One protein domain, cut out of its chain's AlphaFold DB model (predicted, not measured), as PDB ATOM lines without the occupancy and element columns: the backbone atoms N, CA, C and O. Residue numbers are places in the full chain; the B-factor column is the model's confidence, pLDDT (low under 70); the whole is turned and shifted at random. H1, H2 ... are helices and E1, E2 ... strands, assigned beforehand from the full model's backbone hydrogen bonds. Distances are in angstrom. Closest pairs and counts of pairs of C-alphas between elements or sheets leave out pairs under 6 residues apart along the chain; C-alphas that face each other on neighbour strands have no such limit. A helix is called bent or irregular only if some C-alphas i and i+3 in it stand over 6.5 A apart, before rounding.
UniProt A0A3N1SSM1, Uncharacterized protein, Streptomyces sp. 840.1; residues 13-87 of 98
ATOM      1  N   GLU A  13      51.469  -6.379  41.512       90.69
ATOM      2  CA  GLU A  13      51.756  -4.943  41.441       90.69
ATOM      3  C   GLU A  13      51.441  -4.398  40.048       90.69
ATOM      4  O   GLU A  13      51.866  -4.961  39.031       90.69
ATOM      5  N   ALA A  14      50.712  -3.282  39.992       90.38
ATOM      6  CA  ALA A  14      50.640  -2.483  38.781       90.38
ATOM      7  C   ALA A  14      52.039  -1.963  38.427       90.38
ATOM      8  O   ALA A  14      52.829  -1.582  39.288       90.38
ATOM      9  N   ARG A  15      52.357  -1.945  37.132       88.19
ATOM     10  CA  ARG A  15      53.652  -1.452  36.653       88.19
ATOM     11  C   ARG A  15      53.642   0.072  36.671       88.19
ATOM     12  O   ARG A  15      53.062   0.689  35.783       88.19
ATOM     13  N   THR A  16      54.260   0.653  37.690       89.31
ATOM     14  CA  THR A  16      54.298   2.105  37.920       89.31
ATOM     15  C   THR A  16      55.618   2.751  37.511       89.31
ATOM     16  O   THR A  16      55.666   3.970  37.358       89.31
ATOM     17  N   GLU A  17      56.663   1.947  37.308       89.50
ATOM     18  CA  GLU A  17      58.020   2.424  37.058       89.50
ATOM     19  C   GLU A  17      58.085   3.309  35.802       89.50
ATOM     20  O   GLU A  17      57.681   2.902  34.708       89.50
ATOM     21  N   GLY A  18      58.562   4.544  35.969       88.94
ATOM     22  CA  GLY A  18      58.629   5.556  34.911       88.94
ATOM     23  C   GLY A  18      57.349   6.384  34.722       88.94
ATOM     24  O   GLY A  18      57.332   7.276  33.873       88.94
ATOM     25  N   LEU A  19      56.289   6.126  35.496       90.75
ATOM     26  CA  LEU A  19      55.023   6.875  35.476       90.75
ATOM     27  C   LEU A  19      54.822   7.753  36.722       90.75
ATOM     28  O   LEU A  19      53.814   8.451  36.828       90.75
ATOM     29  N   GLU A  20      55.770   7.776  37.658       90.44
ATOM     30  CA  GLU A  20      55.650   8.456  38.956       90.44
ATOM     31  C   GLU A  20      55.421   9.964  38.805       90.44
ATOM     32  O   GLU A  20      54.709  10.583  39.598       90.44
ATOM     33  N   GLY A  21      55.975  10.562  37.744       90.44
ATOM     34  CA  GLY A  21      55.782  11.974  37.415       90.44
ATOM     35  C   GLY A  21      54.327  12.351  37.113       90.44
ATOM     36  O   GLY A  21      53.964  13.515  37.282       90.44
ATOM     37  N   LEU A  22      53.490  11.380  36.724       91.50
ATOM     38  CA  LEU A  22      52.058  11.582  36.483       91.50
ATOM     39  C   LEU A  22      51.250  11.643  37.783       91.50
ATOM     40  O   LEU A  22      50.142  12.162  37.770       91.50
ATOM     41  N   LYS A  23      51.785  11.143  38.907       92.38
ATOM     42  CA  LYS A  23      51.115  11.167  40.222       92.38
ATOM     43  C   LYS A  23      49.682  10.615  40.191       92.38
ATOM     44  O   LYS A  23      48.804  11.119  40.889       92.38
ATOM     45  N   LEU A  24      49.450   9.590  39.372       93.75
ATOM     46  CA  LEU A  24      48.163   8.906  39.332       93.75
ATOM     47  C   LEU A  24      47.912   8.205  40.677       93.75
ATOM     48  O   LEU A  24      48.856   7.661  41.258       93.75
ATOM     49  N   PRO A  25      46.669   8.219  41.180       93.44
ATOM     50  CA  PRO A  25      46.353   7.627  42.468       93.44
ATOM     51  C   PRO A  25      46.514   6.101  42.416       93.44
ATOM     52  O   PRO A  25      46.163   5.449  41.429       93.44
ATOM     53  N   LEU A  26      47.082   5.556  43.490       93.88
ATOM     54  CA  LEU A  26      47.346   4.135  43.697       93.88
ATOM     55  C   LEU A  26      46.692   3.700  45.005       93.88
ATOM     56  O   LEU A  26      46.722   4.439  45.990       93.88
ATOM     57  N   GLU A  27      46.139   2.496  45.009       94.44
ATOM     58  CA  GLU A  27      45.571   1.858  46.191       94.44
ATOM     59  C   GLU A  27      46.235   0.502  46.423       94.44
ATOM     60  O   GLU A  27      46.421  -0.294  45.493       94.44
ATOM     61  N   ASP A  28      46.600   0.248  47.678       93.25
ATOM     62  CA  ASP A  28      47.127  -1.040  48.105       93.25
ATOM     63  C   ASP A  28      46.015  -2.092  48.103       93.25
ATOM     64  O   ASP A  28      44.892  -1.861  48.551       93.25
ATOM     65  N   LEU A  29      46.340  -3.290  47.625       89.31
ATOM     66  CA  LEU A  29      45.445  -4.432  47.737       89.31
ATOM     67  C   LEU A  29      45.391  -4.937  49.189       89.31
ATOM     68  O   LEU A  29      46.376  -4.808  49.930       89.31
ATOM     69  N   PRO A  30      44.275  -5.577  49.591       89.12
ATOM     70  CA  PRO A  30      44.165  -6.230  50.890       89.12
ATOM     71  C   PRO A  30      45.356  -7.146  51.182       89.12
ATOM     72  O   PRO A  30      45.962  -7.715  50.275       89.12
ATOM     73  N   ASP A  31      45.701  -7.284  52.459       87.81
ATOM     74  CA  ASP A  31      46.807  -8.134  52.918       87.81
ATOM     75  C   ASP A  31      48.194  -7.755  52.347       87.81
ATOM     76  O   ASP A  31      49.129  -8.554  52.400       87.81
ATOM     77  N   ASN A  32      48.354  -6.524  51.831       84.81
ATOM     78  CA  ASN A  32      49.607  -5.991  51.272       84.81
ATOM     79  C   ASN A  32      50.177  -6.848  50.118       84.81
ATOM     80  O   ASN A  32      51.386  -6.899  49.860       84.81
ATOM     81  N   ILE A  33      49.293  -7.535  49.392       90.12
ATOM     82  CA  ILE A  33      49.678  -8.424  48.290       90.12
ATOM     83  C   ILE A  33      49.933  -7.674  46.981       90.12
ATOM     84  O   ILE A  33      50.155  -8.322  45.960       90.12
ATOM     85  N   GLY A  34      49.910  -6.337  46.984       90.88
ATOM     86  CA  GLY A  34      50.041  -5.561  45.760       90.88
ATOM     87  C   GLY A  34      49.463  -4.154  45.815       90.88
ATOM     88  O   GLY A  34      49.024  -3.715  46.873       90.88
ATOM     89  N   CYS A  35      49.420  -3.488  44.662       93.06
ATOM     90  CA  CYS A  35      48.786  -2.181  44.480       93.06
ATOM     91  C   CYS A  35      48.307  -1.993  43.033       93.06
ATOM     92  O   CYS A  35      48.876  -2.576  42.107       93.06
ATOM     93  N   HIS A  36      47.272  -1.181  42.830       92.81
ATOM     94  CA  HIS A  36      46.700  -0.886  41.513       92.81
ATOM     95  C   HIS A  36      46.337   0.597  41.383       92.81
ATOM     96  O   HIS A  36      46.188   1.296  42.383       92.81
ATOM     97  N   PHE A  37      46.217   1.095  40.151       94.12
ATOM     98  CA  PHE A  37      45.776   2.470  39.908       94.12
ATOM     99  C   PHE A  37      44.272   2.611  40.130       94.12
ATOM    100  O   PHE A  37      43.513   1.742  39.711       94.12
ATOM    101  N   THR A  38      43.831   3.748  40.663       93.38
ATOM    102  CA  THR A  38      42.410   4.046  40.902       93.38
ATOM    103  C   THR A  38      41.888   5.120  39.941       93.38
ATOM    104  O   THR A  38      41.661   6.267  40.333       93.38
ATOM    105  N   PRO A  39      41.722   4.805  38.639       90.19
ATOM    106  CA  PRO A  39      41.159   5.753  37.690       90.19
ATOM    107  C   PRO A  39      39.677   6.010  37.978       90.19
ATOM    108  O   PRO A  39      38.988   5.219  38.628       90.19
ATOM    109  N   ALA A  40      39.159   7.092  37.407       87.62
ATOM    110  CA  ALA A  40      37.726   7.317  37.343       87.62
ATOM    111  C   ALA A  40      37.067   6.352  36.334       87.62
ATOM    112  O   ALA A  40      37.705   5.468  35.749       87.62
ATOM    113  N   MET A  41      35.753   6.505  36.140       83.00
ATOM    114  CA  MET A  41      34.960   5.626  35.280       83.00
ATOM    115  C   MET A  41      35.634   5.370  33.928       83.00
ATOM    116  O   MET A  41      36.134   6.290  33.276       83.00
ATOM    117  N   ALA A  42      35.628   4.096  33.527       78.75
ATOM    118  CA  ALA A  42      36.200   3.605  32.276       78.75
ATOM    119  C   ALA A  42      37.696   3.914  32.063       78.75
ATOM    120  O   ALA A  42      38.146   4.064  30.927       78.75
ATOM    121  N   GLY A  43      38.477   3.999  33.144       86.31
ATOM    122  CA  GLY A  43      39.928   4.178  33.054       86.31
ATOM    123  C   GLY A  43      40.366   5.626  32.822       86.31
ATOM    124  O   GLY A  43      41.528   5.862  32.498       86.31
ATOM    125  N   THR A  44      39.455   6.593  32.964       89.19
ATOM    126  CA  THR A  44      39.774   8.018  32.801       89.19
ATOM    127  C   THR A  44      40.679   8.524  33.923       89.19
ATOM    128  O   THR A  44      40.571   8.105  35.077       89.19
ATOM    129  N   THR A  45      41.567   9.457  33.583       91.88
ATOM    130  CA  THR A  45      42.397  10.179  34.553       91.88
ATOM    131  C   THR A  45      42.150  11.677  34.440       91.88
ATOM    132  O   THR A  45      41.589  12.156  33.454       91.88
ATOM    133  N   GLU A  46      42.591  12.436  35.440       89.81
ATOM    134  CA  GLU A  46      42.538  13.901  35.397       89.81
ATOM    135  C   GLU A  46      43.537  14.503  34.396       89.81
ATOM    136  O   GLU A  46      43.440  15.685  34.063       89.81
ATOM    137  N   ILE A  47      44.494  13.711  33.902       91.19
ATOM    138  CA  ILE A  47      45.512  14.169  32.959       91.19
ATOM    139  C   ILE A  47      44.994  13.964  31.529       91.19
ATOM    140  O   ILE A  47      44.778  12.823  31.109       91.19
ATOM    141  N   PRO A  48      44.825  15.042  30.740       85.19
ATOM    142  CA  PRO A  48      44.345  14.926  29.369       85.19
ATOM    143  C   PRO A  48      45.229  14.003  28.523       85.19
ATOM    144  O   PRO A  48      46.448  14.157  28.486       85.19
ATOM    145  N   GLY A  49      44.601  13.056  27.823       84.81
ATOM    146  CA  GLY A  49      45.295  12.087  26.969       84.81
ATOM    147  C   GLY A  49      45.913  10.898  27.713       84.81
ATOM    148  O   GLY A  49      46.496  10.029  27.069       84.81
ATOM    149  N   VAL A  50      45.769  10.816  29.040       89.44
ATOM    150  CA  VAL A  50      46.253   9.687  29.843       89.44
ATOM    151  C   VAL A  50      45.077   8.839  30.318       89.44
ATOM    152  O   VAL A  50      44.104   9.344  30.882       89.44
ATOM    153  N   TRP A  51      45.200   7.530  30.114       88.81
ATOM    154  CA  TRP A  51      44.189   6.534  30.454       88.81
ATOM    155  C   TRP A  51      44.836   5.341  31.151       88.81
ATOM    156  O   TRP A  51      45.952   4.943  30.814       88.81
ATOM    157  N   VAL A  52      44.117   4.747  32.099       89.12
ATOM    158  CA  VAL A  52      44.530   3.532  32.803       89.12
ATOM    159  C   VAL A  52      43.793   2.341  32.204       89.12
ATOM    160  O   VAL A  52      42.564   2.274  32.209       89.12
ATOM    161  N   ALA A  53      44.554   1.374  31.693       86.75
ATOM    162  CA  ALA A  53      43.993   0.115  31.227       86.75
ATOM    163  C   ALA A  53      43.486  -0.727  32.405       86.75
ATOM    164  O   ALA A  53      44.046  -0.711  33.496       86.75
ATOM    165  N   VAL A  54      42.457  -1.533  32.160       82.12
ATOM    166  CA  VAL A  54      41.799  -2.326  33.207       82.12
ATOM    167  C   VAL A  54      42.726  -3.296  33.929       82.12
ATOM    168  O   VAL A  54      42.550  -3.467  35.114       82.12
ATOM    169  N   ASN A  55      43.753  -3.874  33.301       86.88
ATOM    170  CA  ASN A  55      44.697  -4.731  34.033       86.88
ATOM    171  C   ASN A  55      45.596  -3.949  35.006       86.88
ATOM    172  O   ASN A  55      46.177  -4.536  35.908       86.88
ATOM    173  N   ALA A  56      45.724  -2.637  34.816       87.31
ATOM    174  CA  ALA A  56      46.455  -1.746  35.700       87.31
ATOM    175  C   ALA A  56      45.564  -1.203  36.836       87.31
ATOM    176  O   ALA A  56      46.097  -0.717  37.832       87.31
ATOM    177  N   ALA A  57      44.235  -1.321  36.704       87.50
ATOM    178  CA  ALA A  57      43.232  -0.983  37.724       87.50
ATOM    179  C   ALA A  57      42.605  -2.216  38.416       87.50
ATOM    180  O   ALA A  57      42.109  -2.128  39.526       87.50
ATOM    181  N   ASP A  58      42.638  -3.382  37.780       86.12
ATOM    182  CA  ASP A  58      42.195  -4.682  38.277       86.12
ATOM    183  C   ASP A  58      43.171  -5.741  37.757       86.12
ATOM    184  O   ASP A  58      43.107  -6.204  36.616       86.12
ATOM    185  N   LEU A  59      44.092  -6.143  38.627       81.19
ATOM    186  CA  LEU A  59      45.180  -7.062  38.294       81.19
ATOM    187  C   LEU A  59      44.704  -8.502  38.056       81.19
ATOM    188  O   LEU A  59      45.481  -9.344  37.604       81.19
ATOM    189  N   THR A  60      43.434  -8.795  38.345       83.00
ATOM    190  CA  THR A  60      42.815 -10.108  38.130       83.00
ATOM    191  C   THR A  60      42.008 -10.180  36.832       83.00
ATOM    192  O   THR A  60      41.656 -11.281  36.382       83.00
ATOM    193  N   ALA A  61      41.762  -9.028  36.198       82.75
ATOM    194  CA  ALA A  61      40.979  -8.916  34.979       82.75
ATOM    195  C   ALA A  61      41.549  -9.796  33.858       82.75
ATOM    196  O   ALA A  61      42.713  -9.704  33.460       82.75
ATOM    197  N   GLN A  62      40.691 -10.647  33.297       79.19
ATOM    198  CA  GLN A  62      41.057 -11.507  32.177       79.19
ATOM    199  C   GLN A  62      41.089 -10.710  30.873       79.19
ATOM    200  O   GLN A  62      40.185  -9.921  30.599       79.19
ATOM    201  N   VAL A  63      42.079 -10.994  30.022       72.62
ATOM    202  CA  VAL A  63      42.337 -10.274  28.757       72.62
ATOM    203  C   VAL A  63      41.085 -10.148  27.878       72.62
ATOM    204  O   VAL A  63      40.842  -9.094  27.295       72.62
ATOM    205  N   GLY A  64      40.255 -11.198  27.820       66.31
ATOM    206  CA  GLY A  64      39.024 -11.200  27.023       66.31
ATOM    207  C   GLY A  64      37.942 -10.240  27.534       66.31
ATOM    208  O   GLY A  64      37.317  -9.548  26.739       66.31
ATOM    209  N   ALA A  65      37.740 -10.160  28.851       65.56
ATOM    210  CA  ALA A  65      36.798  -9.209  29.449       65.56
ATOM    211  C   ALA A  65      37.362  -7.779  29.422       65.56
ATOM    212  O   ALA A  65      36.641  -6.812  29.183       65.56
ATOM    213  N   ALA A  66      38.677  -7.672  29.599       67.44
ATOM    214  CA  ALA A  66      39.413  -6.426  29.657       67.44
ATOM    215  C   ALA A  66      39.379  -5.617  28.348       67.44
ATOM    216  O   ALA A  66      39.156  -4.408  28.374       67.44
ATOM    217  N   GLY A  67      39.585  -6.286  27.207       60.09
ATOM    218  CA  GLY A  67      39.723  -5.631  25.901       60.09
ATOM    219  C   GLY A  67      38.427  -5.086  25.288       60.09
ATOM    220  O   GLY A  67      38.480  -4.299  24.349       60.09
ATOM    221  N   SER A  68      37.258  -5.506  25.783       61.34
ATOM    222  CA  SER A  68      35.961  -5.033  25.273       61.34
ATOM    223  C   SER A  68      35.555  -3.684  25.882       61.34
ATOM    224  O   SER A  68      34.978  -2.834  25.209       61.34
ATOM    225  N   HIS A  69      35.885  -3.459  27.158       60.41
ATOM    226  CA  HIS A  69      35.430  -2.283  27.904       60.41
ATOM    227  C   HIS A  69      36.338  -1.050  27.732       60.41
ATOM    228  O   HIS A  69      35.876   0.081  27.844       60.41
ATOM    229  N   ASN A  70      37.628  -1.251  27.452       62.84
ATOM    230  CA  ASN A  70      38.657  -0.212  27.563       62.84
ATOM    231  C   ASN A  70      38.860   0.654  26.309       62.84
ATOM    232  O   ASN A  70      39.371   1.761  26.430       62.84
ATOM    233  N   ASN A  71      38.484   0.188  25.116       67.19
ATOM    234  CA  ASN A  71      38.865   0.879  23.877       67.19
ATOM    235  C   ASN A  71      37.853   1.932  23.405       67.19
ATOM    236  O   ASN A  71      38.212   2.804  22.620       67.19
ATOM    237  N   ALA A  72      36.598   1.881  23.856       69.88
ATOM    238  CA  ALA A  72      35.539   2.722  23.293       69.88
ATOM    239  C   ALA A  72      35.715   4.221  23.613       69.88
ATOM    240  O   ALA A  72      35.571   5.079  22.740       69.88
ATOM    241  N   LEU A  73      36.046   4.544  24.865       76.31
ATOM    242  CA  LEU A  73      36.155   5.923  25.349       76.31
ATOM    243  C   LEU A  73      37.453   6.629  24.917       76.31
ATOM    244  O   LEU A  73      37.346   7.737  24.388       76.31
ATOM    245  N   PRO A  74      38.643   6.003  25.015       74.00
ATOM    246  CA  PRO A  74      39.862   6.559  24.434       74.00
ATOM    247  C   PRO A  74      39.737   6.781  22.923       74.00
ATOM    248  O   PRO A  74      40.108   7.841  22.436       74.00
ATOM    249  N   ALA A  75      39.136   5.836  22.186       80.88
ATOM    250  CA  ALA A  75      38.935   5.991  20.744       80.88
ATOM    251  C   ALA A  75      38.032   7.187  20.401       80.88
ATOM    252  O   ALA A  75      38.270   7.884  19.413       80.88
ATOM    253  N   THR A  76      37.012   7.450  21.223       82.50
ATOM    254  CA  THR A  76      36.146   8.627  21.057       82.50
ATOM    255  C   THR A  76      36.932   9.914  21.315       82.50
ATOM    256  O   THR A  76      36.905  10.819  20.487       82.50
ATOM    257  N   ALA A  77      37.707   9.966  22.404       82.62
ATOM    258  CA  ALA A  77      38.527  11.127  22.748       82.62
ATOM    259  C   ALA A  77      39.602  11.436  21.687       82.62
ATOM    260  O   ALA A  77      39.791  12.598  21.326       82.62
ATOM    261  N   ASP A  78      40.263  10.411  21.141       83.44
ATOM    262  CA  ASP A  78      41.217  10.566  20.035       83.44
ATOM    263  C   ASP A  78      40.535  11.086  18.765       83.44
ATOM    264  O   ASP A  78      41.069  11.956  18.074       83.44
ATOM    265  N   THR A  79      39.327  10.594  18.472       85.31
ATOM    266  CA  THR A  79      38.531  11.062  17.328       85.31
ATOM    267  C   THR A  79      38.155  12.538  17.483       85.31
ATOM    268  O   THR A  79      38.316  13.317  16.540       85.31
ATOM    269  N   ASP A  80      37.729  12.952  18.678       87.00
ATOM    270  CA  ASP A  80      37.404  14.349  18.988       87.00
ATOM    271  C   ASP A  80      38.638  15.256  18.884       87.00
ATOM    272  O   ASP A  80      38.579  16.341  18.292       87.00
ATOM    273  N   ALA A  81      39.786  14.805  19.398       85.31
ATOM    274  CA  ALA A  81      41.049  15.530  19.296       85.31
ATOM    275  C   ALA A  81      41.494  15.697  17.832       85.31
ATOM    276  O   ALA A  81      41.896  16.793  17.424       85.31
ATOM    277  N   ALA A  82      41.370  14.641  17.023       86.56
ATOM    278  CA  ALA A  82      41.669  14.673  15.594       86.56
ATOM    279  C   ALA A  82      40.739  15.635  14.836       86.56
ATOM    280  O   ALA A  82      41.210  16.440  14.025       86.56
ATOM    281  N   LEU A  83      39.436  15.624  15.138       90.69
ATOM    282  CA  LEU A  83      38.464  16.566  14.574       90.69
ATOM    283  C   LEU A  83      38.805  18.018  14.929       90.69
ATOM    284  O   LEU A  83      38.817  18.885  14.050       90.69
ATOM    285  N   ALA A  84      39.130  18.296  16.192       88.25
ATOM    286  CA  ALA A  84      39.515  19.634  16.635       88.25
ATOM    287  C   ALA A  84      40.807  20.123  15.956       88.25
ATOM    288  O   ALA A  84      40.920  21.302  15.602       88.25
ATOM    289  N   ALA A  85      41.782  19.234  15.743       88.00
ATOM    290  CA  ALA A  85      43.007  19.546  15.009       88.00
ATOM    291  C   ALA A  85      42.722  19.860  13.528       88.00
ATOM    292  O   ALA A  85      43.182  20.886  13.023       88.00
ATOM    293  N   ALA A  86      41.895  19.044  12.864       87.38
ATOM    294  CA  ALA A  86      41.518  19.222  11.461       87.38
ATOM    295  C   ALA A  86      40.769  20.545  11.199       87.38
ATOM    296  O   ALA A  86      40.949  21.194  10.163       87.38
ATOM    297  N   GLN A  87      39.943  20.996  12.145       87.50
ATOM    298  CA  GLN A  87      39.257  22.290  12.051       87.50
ATOM    299  C   GLN A  87      40.229  23.472  12.156       87.50
ATOM    300  O   GLN A  87      40.079  24.462  11.435       87.50
TER     301      GLN A  87
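This is residues 13 to 87 of the 98 residues of an uncharacterized protein of Streptomyces sp. 840.1 (UniProt A0A3N1SSM1). A small two-stranded hairpin, E1 and E2, makes one end of an elongated model, and the long helix H3 makes the other end, its residues 82 to 87 sticking out free. Between them lie the short helix H1, near the middle and beside the end of E2, and the long loop of residues 38 to 53, while the short helix H2 leads into H3; another long loop, residues 13 to 25, comes before E1. The printed part has 75 residues, with two named strands and three named helices in the order E1, E2, H1, H2, H3; under half of the residues are in named elements, and the class is mixed, helices and strands. The sheet has the order E1, E2 and is antiparallel. The whole is only just loose, close to compact, with a radius of gyration of the C-alphas of 14.1 A and spans of 51 by 30 by 19 A.

The printed part begins with residues 13 to 25, which hold no named element. E1, residues 26 to 28, begins with C-alpha 26 at (47.346, 4.135, 43.697) and is 6.8 A long. E2, residues 34 to 37, is 10.8 A long. Residues 38 to 53 hold no named element. H1, residues 54 to 57, is 4.9 A long and begins with C-alpha 54 at (41.799, -2.326, 33.207). H2, residues 63 to 69, is 10.6 A long; it is neither bent nor irregular, but only just: C-alphas 66 and 69 are 6.0 A apart. H3, residues 72 to 87, is 22.9 A long and ends with C-alpha 87 at (39.257, 22.290, 12.051).

E1 and E2 form a hairpin of antiparallel neighbours, at 154 degrees between their directions. N 27 and O 36 are within hydrogen-bond range at 2.9 A, and so are N 36 and O 27 at 2.9 A. The closest C-alphas of E2 and H1 are those of Phe 37 and Ala 57, 4.8 A apart. H1 and H2 are close but not clearly touching; their closest C-alphas, those of Val 54 and Ala 66, are 5.9 A apart. H2 and H3 meet only through their link. H3 is apart from E1, E2 and H1. In H3 every O i to N i+4 pair is within hydrogen-bond range; in H2 it is 1 of 3, beside 1 of 4 O i to N i+3 pairs, and H1 is too short for an O i to N i+4 pair.

The C-alphas farthest apart are those of Asp 31 and Gln 87, at 51.5 A. The printed part has no cut. The link from E2 to H1, with 16 residues, is long; the other three links are tight. The mean pLDDT of the printed part is 84.7, and residues 64 to 72 are under 70.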